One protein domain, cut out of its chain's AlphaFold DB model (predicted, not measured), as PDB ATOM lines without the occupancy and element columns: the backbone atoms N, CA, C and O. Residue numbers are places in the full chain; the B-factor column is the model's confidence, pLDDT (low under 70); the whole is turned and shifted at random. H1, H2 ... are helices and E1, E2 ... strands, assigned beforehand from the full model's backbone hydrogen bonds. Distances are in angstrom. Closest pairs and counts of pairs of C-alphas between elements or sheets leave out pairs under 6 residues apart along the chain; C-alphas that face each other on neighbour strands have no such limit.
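AT A GLANCE: This is residues 11 to 93 of the 123 residues of the protein "Transpeptidase domain-containing protein" of Acidobacteria bacterium RIFCSPLOWO2_02_FULL_64_15 (UniProt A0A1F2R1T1). A narrow antiparallel sheet of three strands, E1 E2 E3, has one long helix, H2, slanting over one face, two layers; the small helix H1 lies beyond one end of the sheet, between E1 and E2 in the chain. The 83 printed residues include, in order, E1, H1, E2, E3 and H2. The class is mixed, helices and strands; the whole is loose, radius of gyration of the C-alphas 15.6 A, spanning 52 by 21 by 16 A.

IN THESE COORDINATES: E1 is residues 20 to 26, 20.1 A, from C-alpha 20 at (13.377, 33.847, 23.116). H1 is 31 to 37, 9.8 A; E2 47 to 54, 23.2 A; E3 61 to 67, 19.2 A. H2 is 73 to 91, 26.5 A, ending at (32.177, 32.610, 23.549).

HOW THE PARTS SIT: Within hydrogen-bond range are N 22 and O 51 of E1 and E2, 2.9 A, and N 50 and O 65 of the hairpin E2 and E3, 2.9 A. H2 is on the sheet, height 8.3 A, over E2 and E3, only just not E1 with 2 C-alphas; it runs slantwise, only just, at 33 degrees to E3 on the local plane. Its closest C-alpha pair with E2 is Gly 73 and Gly 48, 3.9 A. H1 is not on the sheet. In H1 and H2 every O i to N i+4 pair is within range.

THE WHOLE: The farthest C-alphas, Ala 36 and Gly 93, are 53.4 A apart. The printed part has no cut, no link is long, and no printed residue is under 70 in pLDDT.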
ATOM      1  N   ARG A  11      13.753  41.291  31.226       90.94
ATOM      2  CA  ARG A  11      14.970  41.224  32.053       90.94
ATOM      3  C   ARG A  11      16.032  40.250  31.531       90.94
ATOM      4  O   ARG A  11      17.167  40.360  31.958       90.94
ATOM      5  N   ALA A  12      15.690  39.351  30.606       93.38
ATOM      6  CA  ALA A  12      16.616  38.384  30.009       93.38
ATOM      7  C   ALA A  12      17.317  38.873  28.725       93.38
ATOM      8  O   ALA A  12      18.021  38.091  28.093       93.38
ATOM      9  N   ARG A  13      17.096  40.120  28.282       93.44
ATOM     10  CA  ARG A  13      17.646  40.631  27.010       93.44
ATOM     11  C   ARG A  13      19.173  40.666  27.027       93.44
ATOM     12  O   ARG A  13      19.748  41.190  27.968       93.44
ATOM     13  N   ILE A  14      19.799  40.217  25.942       94.94
ATOM     14  CA  ILE A  14      21.234  40.377  25.692       94.94
ATOM     15  C   ILE A  14      21.418  41.291  24.480       94.94
ATOM     16  O   ILE A  14      20.772  41.108  23.449       94.94
ATOM     17  N   ALA A  15      22.287  42.296  24.592       91.81
ATOM     18  CA  ALA A  15      22.564  43.203  23.482       91.81
ATOM     19  C   ALA A  15      23.143  42.430  22.282       91.81
ATOM     20  O   ALA A  15      24.063  41.629  22.435       91.81
ATOM     21  N   GLY A  16      22.581  42.649  21.091       92.50
ATOM     22  CA  GLY A  16      23.008  41.979  19.857       92.50
ATOM     23  C   GLY A  16      22.611  40.502  19.739       92.50
ATOM     24  O   GLY A  16      22.984  39.861  18.760       92.50
ATOM     25  N   ARG A  17      21.867  39.942  20.705       94.06
ATOM     26  CA  ARG A  17      21.431  38.539  20.686       94.06
ATOM     27  C   ARG A  17      19.978  38.432  21.125       94.06
ATOM     28  O   ARG A  17      19.664  38.538  22.310       94.06
ATOM     29  N   ASP A  18      19.096  38.168  20.169       94.25
ATOM     30  CA  ASP A  18      17.676  37.993  20.456       94.25
ATOM     31  C   ASP A  18      17.458  36.762  21.335       94.25
ATOM     32  O   ASP A  18      17.745  35.633  20.939       94.25
ATOM     33  N   VAL A  19      16.932  36.979  22.538       96.06
ATOM     34  CA  VAL A  19      16.569  35.908  23.468       96.06
ATOM     35  C   VAL A  19      15.088  35.598  23.297       96.06
ATOM     36  O   VAL A  19      14.243  36.494  23.349       96.06
ATOM     37  N   ALA A  20      14.753  34.324  23.127       95.50
ATOM     38  CA  ALA A  20      13.377  33.847  23.116       95.50
ATOM     39  C   ALA A  20      13.111  33.028  24.382       95.50
ATOM     40  O   ALA A  20      13.981  32.319  24.877       95.50
ATOM     41  N   GLY A  21      11.904  33.124  24.934       94.25
ATOM     42  CA  GLY A  21      11.563  32.397  26.153       94.25
ATOM     43  C   GLY A  21      10.162  32.685  26.665       94.25
ATOM     44  O   GLY A  21       9.393  33.404  26.020       94.25
ATOM     45  N   LYS A  22       9.841  32.133  27.836       95.12
ATOM     46  CA  LYS A  22       8.571  32.327  28.545       95.12
ATOM     47  C   LYS A  22       8.800  32.326  30.054       95.12
ATOM     48  O   LYS A  22       9.458  31.443  30.597       95.12
ATOM     49  N   THR A  23       8.236  33.320  30.735       94.50
ATOM     50  CA  THR A  23       8.199  33.381  32.203       94.50
ATOM     51  C   THR A  23       6.954  32.681  32.734       94.50
ATOM     52  O   THR A  23       5.898  32.733  32.093       94.50
ATOM     53  N   GLY A  24       7.052  32.127  33.937       91.75
ATOM     54  CA  GLY A  24       5.903  31.659  34.704       91.75
ATOM     55  C   GLY A  24       6.108  31.819  36.205       91.75
ATOM     56  O   GLY A  24       7.208  32.123  36.674       91.75
ATOM     57  N   THR A  25       5.013  31.634  36.929       93.38
ATOM     58  CA  THR A  25       4.955  31.636  38.390       93.38
ATOM     59  C   THR A  25       4.255  30.350  38.808       93.38
ATOM     60  O   THR A  25       3.170  30.067  38.299       93.38
ATOM     61  N   ALA A  26       4.870  29.573  39.696       91.94
ATOM     62  CA  ALA A  26       4.283  28.349  40.234       91.94
ATOM     63  C   ALA A  26       3.829  28.600  41.669       91.94
ATOM     64  O   ALA A  26       4.646  28.914  42.536       91.94
ATOM     65  N   GLN A  27       2.522  28.491  41.901       91.38
ATOM     66  CA  GLN A  27       1.941  28.753  43.211       91.38
ATOM     67  C   GLN A  27       2.298  27.639  44.194       91.38
ATOM     68  O   GLN A  27       2.120  26.465  43.874       91.38
ATOM     69  N   VAL A  28       2.771  28.009  45.387       93.00
ATOM     70  CA  VAL A  28       3.033  27.044  46.476       93.00
ATOM     71  C   VAL A  28       1.762  26.754  47.269       93.00
ATOM     72  O   VAL A  28       1.530  25.636  47.720       93.00
ATOM     73  N   ILE A  29       0.904  27.763  47.410       93.25
ATOM     74  CA  ILE A  29      -0.381  27.676  48.096       93.25
ATOM     75  C   ILE A  29      -1.480  28.250  47.203       93.25
ATOM     76  O   ILE A  29      -1.262  29.201  46.451       93.25
ATOM     77  N   SER A  30      -2.684  27.680  47.290       92.19
ATOM     78  CA  SER A  30      -3.834  28.198  46.552       92.19
ATOM     79  C   SER A  30      -4.178  29.625  46.988       92.19
ATOM     80  O   SER A  30      -3.923  30.029  48.124       92.19
ATOM     81  N   ASN A  31      -4.834  30.390  46.111       89.19
ATOM     82  CA  ASN A  31      -5.318  31.730  46.460       89.19
ATOM     83  C   ASN A  31      -6.227  31.711  47.702       89.19
ATOM     84  O   ASN A  31      -6.097  32.573  48.565       89.19
ATOM     85  N   GLN A  32      -7.099  30.707  47.823       92.12
ATOM     86  CA  GLN A  32      -7.965  30.541  48.991       92.12
ATOM     87  C   GLN A  32      -7.160  30.214  50.256       92.12
ATOM     88  O   GLN A  32      -7.412  30.801  51.305       92.12
ATOM     89  N   GLY A  33      -6.163  29.329  50.156       90.38
ATOM     90  CA  GLY A  33      -5.273  29.010  51.272       90.38
ATOM     91  C   GLY A  33      -4.470  30.225  51.733       90.38
ATOM     92  O   GLY A  33      -4.344  30.463  52.930       90.38
ATOM     93  N   ARG A  34      -4.004  31.052  50.792       88.44
ATOM     94  CA  ARG A  34      -3.318  32.319  51.076       88.44
ATOM     95  C   ARG A  34      -4.224  33.321  51.791       88.44
ATOM     96  O   ARG A  34      -3.791  33.924  52.766       88.44
ATOM     97  N   LEU A  35      -5.481  33.454  51.363       86.94
ATOM     98  CA  LEU A  35      -6.468  34.297  52.049       86.94
ATOM     99  C   LEU A  35      -6.746  33.801  53.475       86.94
ATOM    100  O   LEU A  35      -6.758  34.606  54.401       86.94
ATOM    101  N   ALA A  36      -6.910  32.488  53.660       89.00
ATOM    102  CA  ALA A  36      -7.142  31.886  54.973       89.00
ATOM    103  C   ALA A  36      -5.929  32.025  55.910       89.00
ATOM    104  O   ALA A  36      -6.090  32.283  57.100       89.00
ATOM    105  N   ALA A  37      -4.712  31.894  55.375       85.94
ATOM    106  CA  ALA A  37      -3.472  32.085  56.126       85.94
ATOM    107  C   ALA A  37      -3.212  33.561  56.487       85.94
ATOM    108  O   ALA A  37      -2.421  33.849  57.391       85.94
ATOM    109  N   GLY A  38      -3.851  34.501  55.781       85.56
ATOM    110  CA  GLY A  38      -3.639  35.932  55.936       85.56
ATOM    111  C   GLY A  38      -2.217  36.325  55.543       85.56
ATOM    112  O   GLY A  38      -1.906  36.482  54.366       85.56
ATOM    113  N   ARG A  39      -1.340  36.505  56.538       84.25
ATOM    114  CA  ARG A  39       0.063  36.858  56.299       84.25
ATOM    115  C   ARG A  39       0.947  35.615  56.216       84.25
ATOM    116  O   ARG A  39       0.997  34.812  57.153       84.25
ATOM    117  N   THR A  40       1.723  35.514  55.145       83.62
ATOM    118  CA  THR A  40       2.548  34.354  54.795       83.62
ATOM    119  C   THR A  40       4.026  34.536  55.159       83.62
ATOM    120  O   THR A  40       4.519  35.654  55.329       83.62
ATOM    121  N   SER A  41       4.742  33.422  55.337       87.31
ATOM    122  CA  SER A  41       6.208  33.390  55.425       87.31
ATOM    123  C   SER A  41       6.822  33.177  54.035       87.31
ATOM    124  O   SER A  41       6.107  33.009  53.044       87.31
ATOM    125  N   ARG A  42       8.161  33.171  53.957       87.31
ATOM    126  CA  ARG A  42       8.894  32.889  52.713       87.31
ATOM    127  C   ARG A  42       8.485  31.557  52.081       87.31
ATOM    128  O   ARG A  42       8.379  31.502  50.863       87.31
ATOM    129  N   ASP A  43       8.214  30.541  52.889       88.44
ATOM    130  CA  ASP A  43       7.968  29.170  52.419       88.44
ATOM    131  C   ASP A  43       6.666  29.037  51.620       88.44
ATOM    132  O   ASP A  43       6.486  28.082  50.879       88.44
ATOM    133  N   LEU A  44       5.760  30.014  51.734       91.00
ATOM    134  CA  LEU A  44       4.507  30.060  50.975       91.00
ATOM    135  C   LEU A  44       4.566  31.019  49.779       91.00
ATOM    136  O   LEU A  44       3.550  31.246  49.121       91.00
ATOM    137  N   ARG A  45       5.735  31.605  49.494       92.06
ATOM    138  CA  ARG A  45       5.941  32.422  48.295       92.06
ATOM    139  C   ARG A  45       5.966  31.540  47.067       92.06
ATOM    140  O   ARG A  45       6.675  30.535  47.039       92.06
ATOM    141  N   ASP A  46       5.290  32.010  46.029       93.56
ATOM    142  CA  ASP A  46       5.305  31.375  44.722       93.56
ATOM    143  C   ASP A  46       6.745  31.280  44.172       93.56
ATOM    144  O   ASP A  46       7.601  32.142  44.414       93.56
ATOM    145  N   HIS A  47       7.026  30.218  43.420       95.38
ATOM    146  CA  HIS A  47       8.283  30.065  42.696       95.38
ATOM    147  C   HIS A  47       8.233  30.865  41.390       95.38
ATOM    148  O   HIS A  47       7.185  30.979  40.751       95.38
ATOM    149  N   GLY A  48       9.376  31.388  40.953       95.44
ATOM    150  CA  GLY A  48       9.509  32.017  39.640       95.44
ATOM    151  C   GLY A  48      10.273  31.107  38.690       95.44
ATOM    152  O   GLY A  48      11.306  30.573  39.076       95.44
ATOM    153  N   TRP A  49       9.838  30.969  37.439       96.25
ATOM    154  CA  TRP A  49      10.654  30.301  36.423       96.25
ATOM    155  C   TRP A  49      10.751  31.080  35.119       96.25
ATOM    156  O   TRP A  49       9.884  31.893  34.772       96.25
ATOM    157  N   PHE A  50      11.799  30.776  34.362       97.06
ATOM    158  CA  PHE A  50      11.993  31.254  33.004       97.06
ATOM    159  C   PHE A  50      12.668  30.173  32.162       97.06
ATOM    160  O   PHE A  50      13.769  29.734  32.482       97.06
ATOM    161  N   VAL A  51      12.001  29.756  31.088       97.56
ATOM    162  CA  VAL A  51      12.554  28.858  30.064       97.56
ATOM    163  C   VAL A  51      12.942  29.682  28.843       97.56
ATOM    164  O   VAL A  51      12.190  30.583  28.454       97.56
ATOM    165  N   PHE A  52      14.106  29.410  28.256       97.50
ATOM    166  CA  PHE A  52      14.666  30.238  27.190       97.50
ATOM    167  C   PHE A  52      15.593  29.489  26.236       97.50
ATOM    168  O   PHE A  52      16.110  28.417  26.548       97.50
ATOM    169  N   PHE A  53      15.837  30.121  25.091       98.00
ATOM    170  CA  PHE A  53      16.927  29.815  24.175       98.00
ATOM    171  C   PHE A  53      17.448  31.093  23.504       98.00
ATOM    172  O   PHE A  53      16.728  32.093  23.398       98.00
ATOM    173  N   ALA A  54      18.710  31.074  23.074       97.62
ATOM    174  CA  ALA A  54      19.352  32.199  22.399       97.62
ATOM    175  C   ALA A  54      20.560  31.759  21.542       97.62
ATOM    176  O   ALA A  54      21.213  30.769  21.882       97.62
ATOM    177  N   PRO A  55      20.922  32.520  20.490       96.69
ATOM    178  CA  PRO A  55      20.095  33.527  19.812       96.69
ATOM    179  C   PRO A  55      18.834  32.921  19.172       96.69
ATOM    180  O   PRO A  55      18.817  31.740  18.848       96.69
ATOM    181  N   ARG A  56      17.772  33.707  18.975       95.00
ATOM    182  CA  ARG A  56      16.478  33.226  18.456       95.00
ATOM    183  C   ARG A  56      16.599  32.515  17.107       95.00
ATOM    184  O   ARG A  56      16.006  31.458  16.930       95.00
ATOM    185  N   ASP A  57      17.325  33.123  16.172       94.62
ATOM    186  CA  ASP A  57      17.347  32.682  14.771       94.62
ATOM    187  C   ASP A  57      18.351  31.543  14.523       94.62
ATOM    188  O   ASP A  57      18.191  30.771  13.584       94.62
ATOM    189  N   ALA A  58      19.354  31.401  15.394       96.75
ATOM    190  CA  ALA A  58      20.335  30.317  15.367       96.75
ATOM    191  C   ALA A  58      20.729  29.933  16.808       96.75
ATOM    192  O   ALA A  58      21.766  30.389  17.295       96.75
ATOM    193  N   PRO A  59      19.898  29.152  17.526       97.81
ATOM    194  CA  PRO A  59      20.102  28.887  18.949       97.81
ATOM    195  C   PRO A  59      21.382  28.101  19.228       97.81
ATOM    196  O   PRO A  59      21.610  27.047  18.641       97.81
ATOM    197  N   THR A  60      22.189  28.580  20.175       98.00
ATOM    198  CA  THR A  60      23.418  27.903  20.634       98.00
ATOM    199  C   THR A  60      23.384  27.546  22.118       98.00
ATOM    200  O   THR A  60      24.215  26.773  22.588       98.00
ATOM    201  N   ILE A  61      22.406  28.077  22.855       98.31
ATOM    202  CA  ILE A  61      22.123  27.729  24.244       98.31
ATOM    203  C   ILE A  61      20.612  27.712  24.480       98.31
ATOM    204  O   ILE A  61      19.878  28.575  23.995       98.31
ATOM    205  N   ALA A  62      20.155  26.736  25.262       98.19
ATOM    206  CA  ALA A  62      18.806  26.661  25.805       98.19
ATOM    207  C   ALA A  62      18.873  26.279  27.286       98.19
ATOM    208  O   ALA A  62      19.824  25.629  27.722       98.19
ATOM    209  N   GLY A  63      17.879  26.688  28.068       97.88
ATOM    210  CA  GLY A  63      17.875  26.405  29.495       97.88
ATOM    211  C   GLY A  63      16.594  26.803  30.208       97.88
ATOM    212  O   GLY A  63      15.687  27.422  29.647       97.88
ATOM    213  N   VAL A  64      16.548  26.439  31.485       97.75
ATOM    214  CA  VAL A  64      15.509  26.844  32.424       97.75
ATOM    215  C   VAL A  64      16.161  27.345  33.705       97.75
ATOM    216  O   VAL A  64      17.070  26.716  34.240       97.75
ATOM    217  N   VAL A  65      15.687  28.485  34.199       97.38
ATOM    218  CA  VAL A  65      15.946  28.935  35.566       97.38
ATOM    219  C   VAL A  65      14.674  28.726  36.363       97.38
ATOM    220  O   VAL A  65      13.634  29.289  36.019       97.38
ATOM    221  N   PHE A  66      14.771  27.953  37.438       97.06
ATOM    222  CA  PHE A  66      13.728  27.805  38.443       97.06
ATOM    223  C   PHE A  66      14.230  28.418  39.750       97.06
ATOM    224  O   PHE A  66      15.258  28.007  40.282       97.06
ATOM    225  N   LEU A  67      13.530  29.439  40.236       94.94
ATOM    226  CA  LEU A  67      13.880  30.198  41.425       94.94
ATOM    227  C   LEU A  67      12.864  29.900  42.526       94.94
ATOM    228  O   LEU A  67      11.725  30.380  42.503       94.94
ATOM    229  N   GLU A  68      13.292  29.094  43.492       95.38
ATOM    230  CA  GLU A  68      12.464  28.704  44.623       95.38
ATOM    231  C   GLU A  68      12.084  29.931  45.471       95.38
ATOM    232  O   GLU A  68      12.944  30.758  45.784       95.38
ATOM    233  N   HIS A  69      10.796  30.090  45.811       94.38
ATOM    234  CA  HIS A  69      10.269  31.262  46.517       94.38
ATOM    235  C   HIS A  69      10.646  32.598  45.851       94.38
ATOM    236  O   HIS A  69      10.796  33.630  46.514       94.38
ATOM    237  N   GLY A  70      10.829  32.564  44.527       92.12
ATOM    238  CA  GLY A  70      11.291  33.672  43.701       92.12
ATOM    239  C   GLY A  70      10.233  34.724  43.369       92.12
ATOM    240  O   GLY A  70      10.543  35.625  42.589       92.12
ATOM    241  N   ILE A  71       9.020  34.615  43.928       90.38
ATOM    242  CA  ILE A  71       7.836  35.475  43.732       90.38
ATOM    243  C   ILE A  71       7.251  35.398  42.317       90.38
ATOM    244  O   ILE A  71       6.063  35.142  42.144       90.38
ATOM    245  N   HIS A  72       8.065  35.637  41.289       90.06
ATOM    246  CA  HIS A  72       7.602  35.722  39.910       90.06
ATOM    247  C   HIS A  72       8.692  35.378  38.886       90.06
ATOM    248  O   HIS A  72       9.888  35.614  39.095       90.06
ATOM    249  N   GLY A  73       8.280  34.910  37.706       92.19
ATOM    250  CA  GLY A  73       9.199  34.533  36.624       92.19
ATOM    251  C   GLY A  73      10.126  35.650  36.119       92.19
ATOM    252  O   GLY A  73      11.203  35.359  35.608       92.19
ATOM    253  N   THR A  74       9.791  36.929  36.321       92.88
ATOM    254  CA  THR A  74      10.675  38.057  35.960       92.88
ATOM    255  C   THR A  74      11.992  38.059  36.758       92.88
ATOM    256  O   THR A  74      13.015  38.516  36.250       92.88
ATOM    257  N   ASN A  75      12.012  37.499  37.975       94.19
ATOM    258  CA  ASN A  75      13.241  37.336  38.760       94.19
ATOM    259  C   ASN A  75      14.104  36.209  38.182       94.19
ATOM    260  O   ASN A  75      15.311  36.372  38.032       94.19
ATOM    261  N   ALA A  76      13.480  35.105  37.762       95.69
ATOM    262  CA  ALA A  76      14.176  34.036  37.049       95.69
ATOM    263  C   ALA A  76      14.756  34.520  35.704       95.69
ATOM    264  O   ALA A  76      15.869  34.144  35.346       95.69
ATOM    265  N   ALA A  77      14.061  35.417  34.992       95.56
ATOM    266  CA  ALA A  77      14.567  36.035  33.763       95.56
ATOM    267  C   ALA A  77      15.830  36.891  33.995       95.56
ATOM    268  O   ALA A  77      16.738  36.876  33.170       95.56
ATOM    269  N   GLN A  78      15.926  37.592  35.130       95.12
ATOM    270  CA  GLN A  78      17.125  38.356  35.503       95.12
ATOM    271  C   GLN A  78      18.319  37.444  35.818       95.12
ATOM    272  O   GLN A  78      19.456  37.750  35.466       95.12
ATOM    273  N   VAL A  79      18.076  36.299  36.459       96.00
ATOM    274  CA  VAL A  79      19.114  35.275  36.664       96.00
ATOM    275  C   VAL A  79      19.568  34.694  35.323       96.00
ATOM    276  O   VAL A  79      20.768  34.587  35.075       96.00
ATOM    277  N   ALA A  80      18.627  34.406  34.421       96.81
ATOM    278  CA  ALA A  80      18.945  33.939  33.075       96.81
ATOM    279  C   ALA A  80      19.768  34.957  32.273       96.81
ATOM    280  O   ALA A  80      20.674  34.541  31.556       96.81
ATOM    281  N   HIS A  81      19.532  36.266  32.433       96.12
ATOM    282  CA  HIS A  81      20.400  37.293  31.846       96.12
ATOM    283  C   HIS A  81      21.849  37.098  32.264       96.12
ATOM    284  O   HIS A  81      22.724  37.062  31.411       96.12
ATOM    285  N   HIS A  82      22.129  36.967  33.562       97.06
ATOM    286  CA  HIS A  82      23.507  36.825  34.026       97.06
ATOM    287  C   HIS A  82      24.173  35.547  33.481       97.06
ATOM    288  O   HIS A  82      25.340  35.577  33.089       97.06
ATOM    289  N   ILE A  83      23.416  34.446  33.384       97.56
ATOM    290  CA  ILE A  83      23.882  33.189  32.777       97.56
ATOM    291  C   ILE A  83      24.208  33.387  31.293       97.56
ATOM    292  O   ILE A  83      25.308  33.048  30.857       97.56
ATOM    293  N   LEU A  84      23.273  33.949  30.523       98.00
ATOM    294  CA  LEU A  84      23.436  34.194  29.090       98.00
ATOM    295  C   LEU A  84      24.577  35.176  28.813       98.00
ATOM    296  O   LEU A  84      25.398  34.926  27.934       98.00
ATOM    297  N   ASP A  85      24.662  36.255  29.587       97.50
ATOM    298  CA  ASP A  85      25.702  37.268  29.446       97.50
ATOM    299  C   ASP A  85      27.087  36.671  29.706       97.50
ATOM    300  O   ASP A  85      28.014  36.899  28.933       97.50
ATOM    301  N   THR A  86      27.206  35.817  30.727       97.88
ATOM    302  CA  THR A  86      28.434  35.063  31.020       97.88
ATOM    303  C   THR A  86      28.767  34.053  29.922       97.88
ATOM    304  O   THR A  86      29.931  33.923  29.539       97.88
ATOM    305  N   PHE A  87      27.774  33.323  29.411       98.25
ATOM    306  CA  PHE A  87      27.967  32.334  28.350       98.25
ATOM    307  C   PHE A  87      28.495  32.989  27.071       98.25
ATOM    308  O   PHE A  87      29.534  32.584  26.549       98.25
ATOM    309  N   PHE A  88      27.829  34.048  26.610       97.94
ATOM    310  CA  PHE A  88      28.271  34.786  25.432       97.94
ATOM    311  C   PHE A  88      29.566  35.559  25.690       97.94
ATOM    312  O   PHE A  88      30.373  35.675  24.777       97.94
ATOM    313  N   ALA A  89      29.833  35.995  26.930       97.81
ATOM    314  CA  ALA A  89      31.121  36.592  27.264       97.81
ATOM    315  C   ALA A  89      32.298  35.664  26.972       97.81
ATOM    316  O   ALA A  89      33.272  36.060  26.333       97.81
ATOM    317  N   LYS A  90      32.167  34.411  27.412       97.94
ATOM    318  CA  LYS A  90      33.164  33.369  27.169       97.94
ATOM    319  C   LYS A  90      33.298  33.052  25.685       97.94
ATOM    320  O   LYS A  90      34.420  32.943  25.205       97.94
ATOM    321  N   ALA A  91      32.176  32.917  24.978       97.06
ATOM    322  CA  ALA A  91      32.177  32.610  23.549       97.06
ATOM    323  C   ALA A  91      32.854  33.710  22.713       97.06
ATOM    324  O   ALA A  91      33.575  33.401  21.769       97.06
ATOM    325  N   ASP A  92      32.662  34.975  23.094       97.00
ATOM    326  CA  ASP A  92      33.173  36.138  22.359       97.00
ATOM    327  C   ASP A  92      34.567  36.596  22.832       97.00
ATOM    328  O   ASP A  92      35.105  37.569  22.310       97.00
ATOM    329  N   GLY A  93      35.150  35.949  23.851       97.38
ATOM    330  CA  GLY A  93      36.442  36.349  24.424       97.38
ATOM    331  C   GLY A  93      36.431  37.710  25.137       97.38
ATOM    332  O   GLY A  93      37.483  38.315  25.338       97.38
TER     333      GLY A  93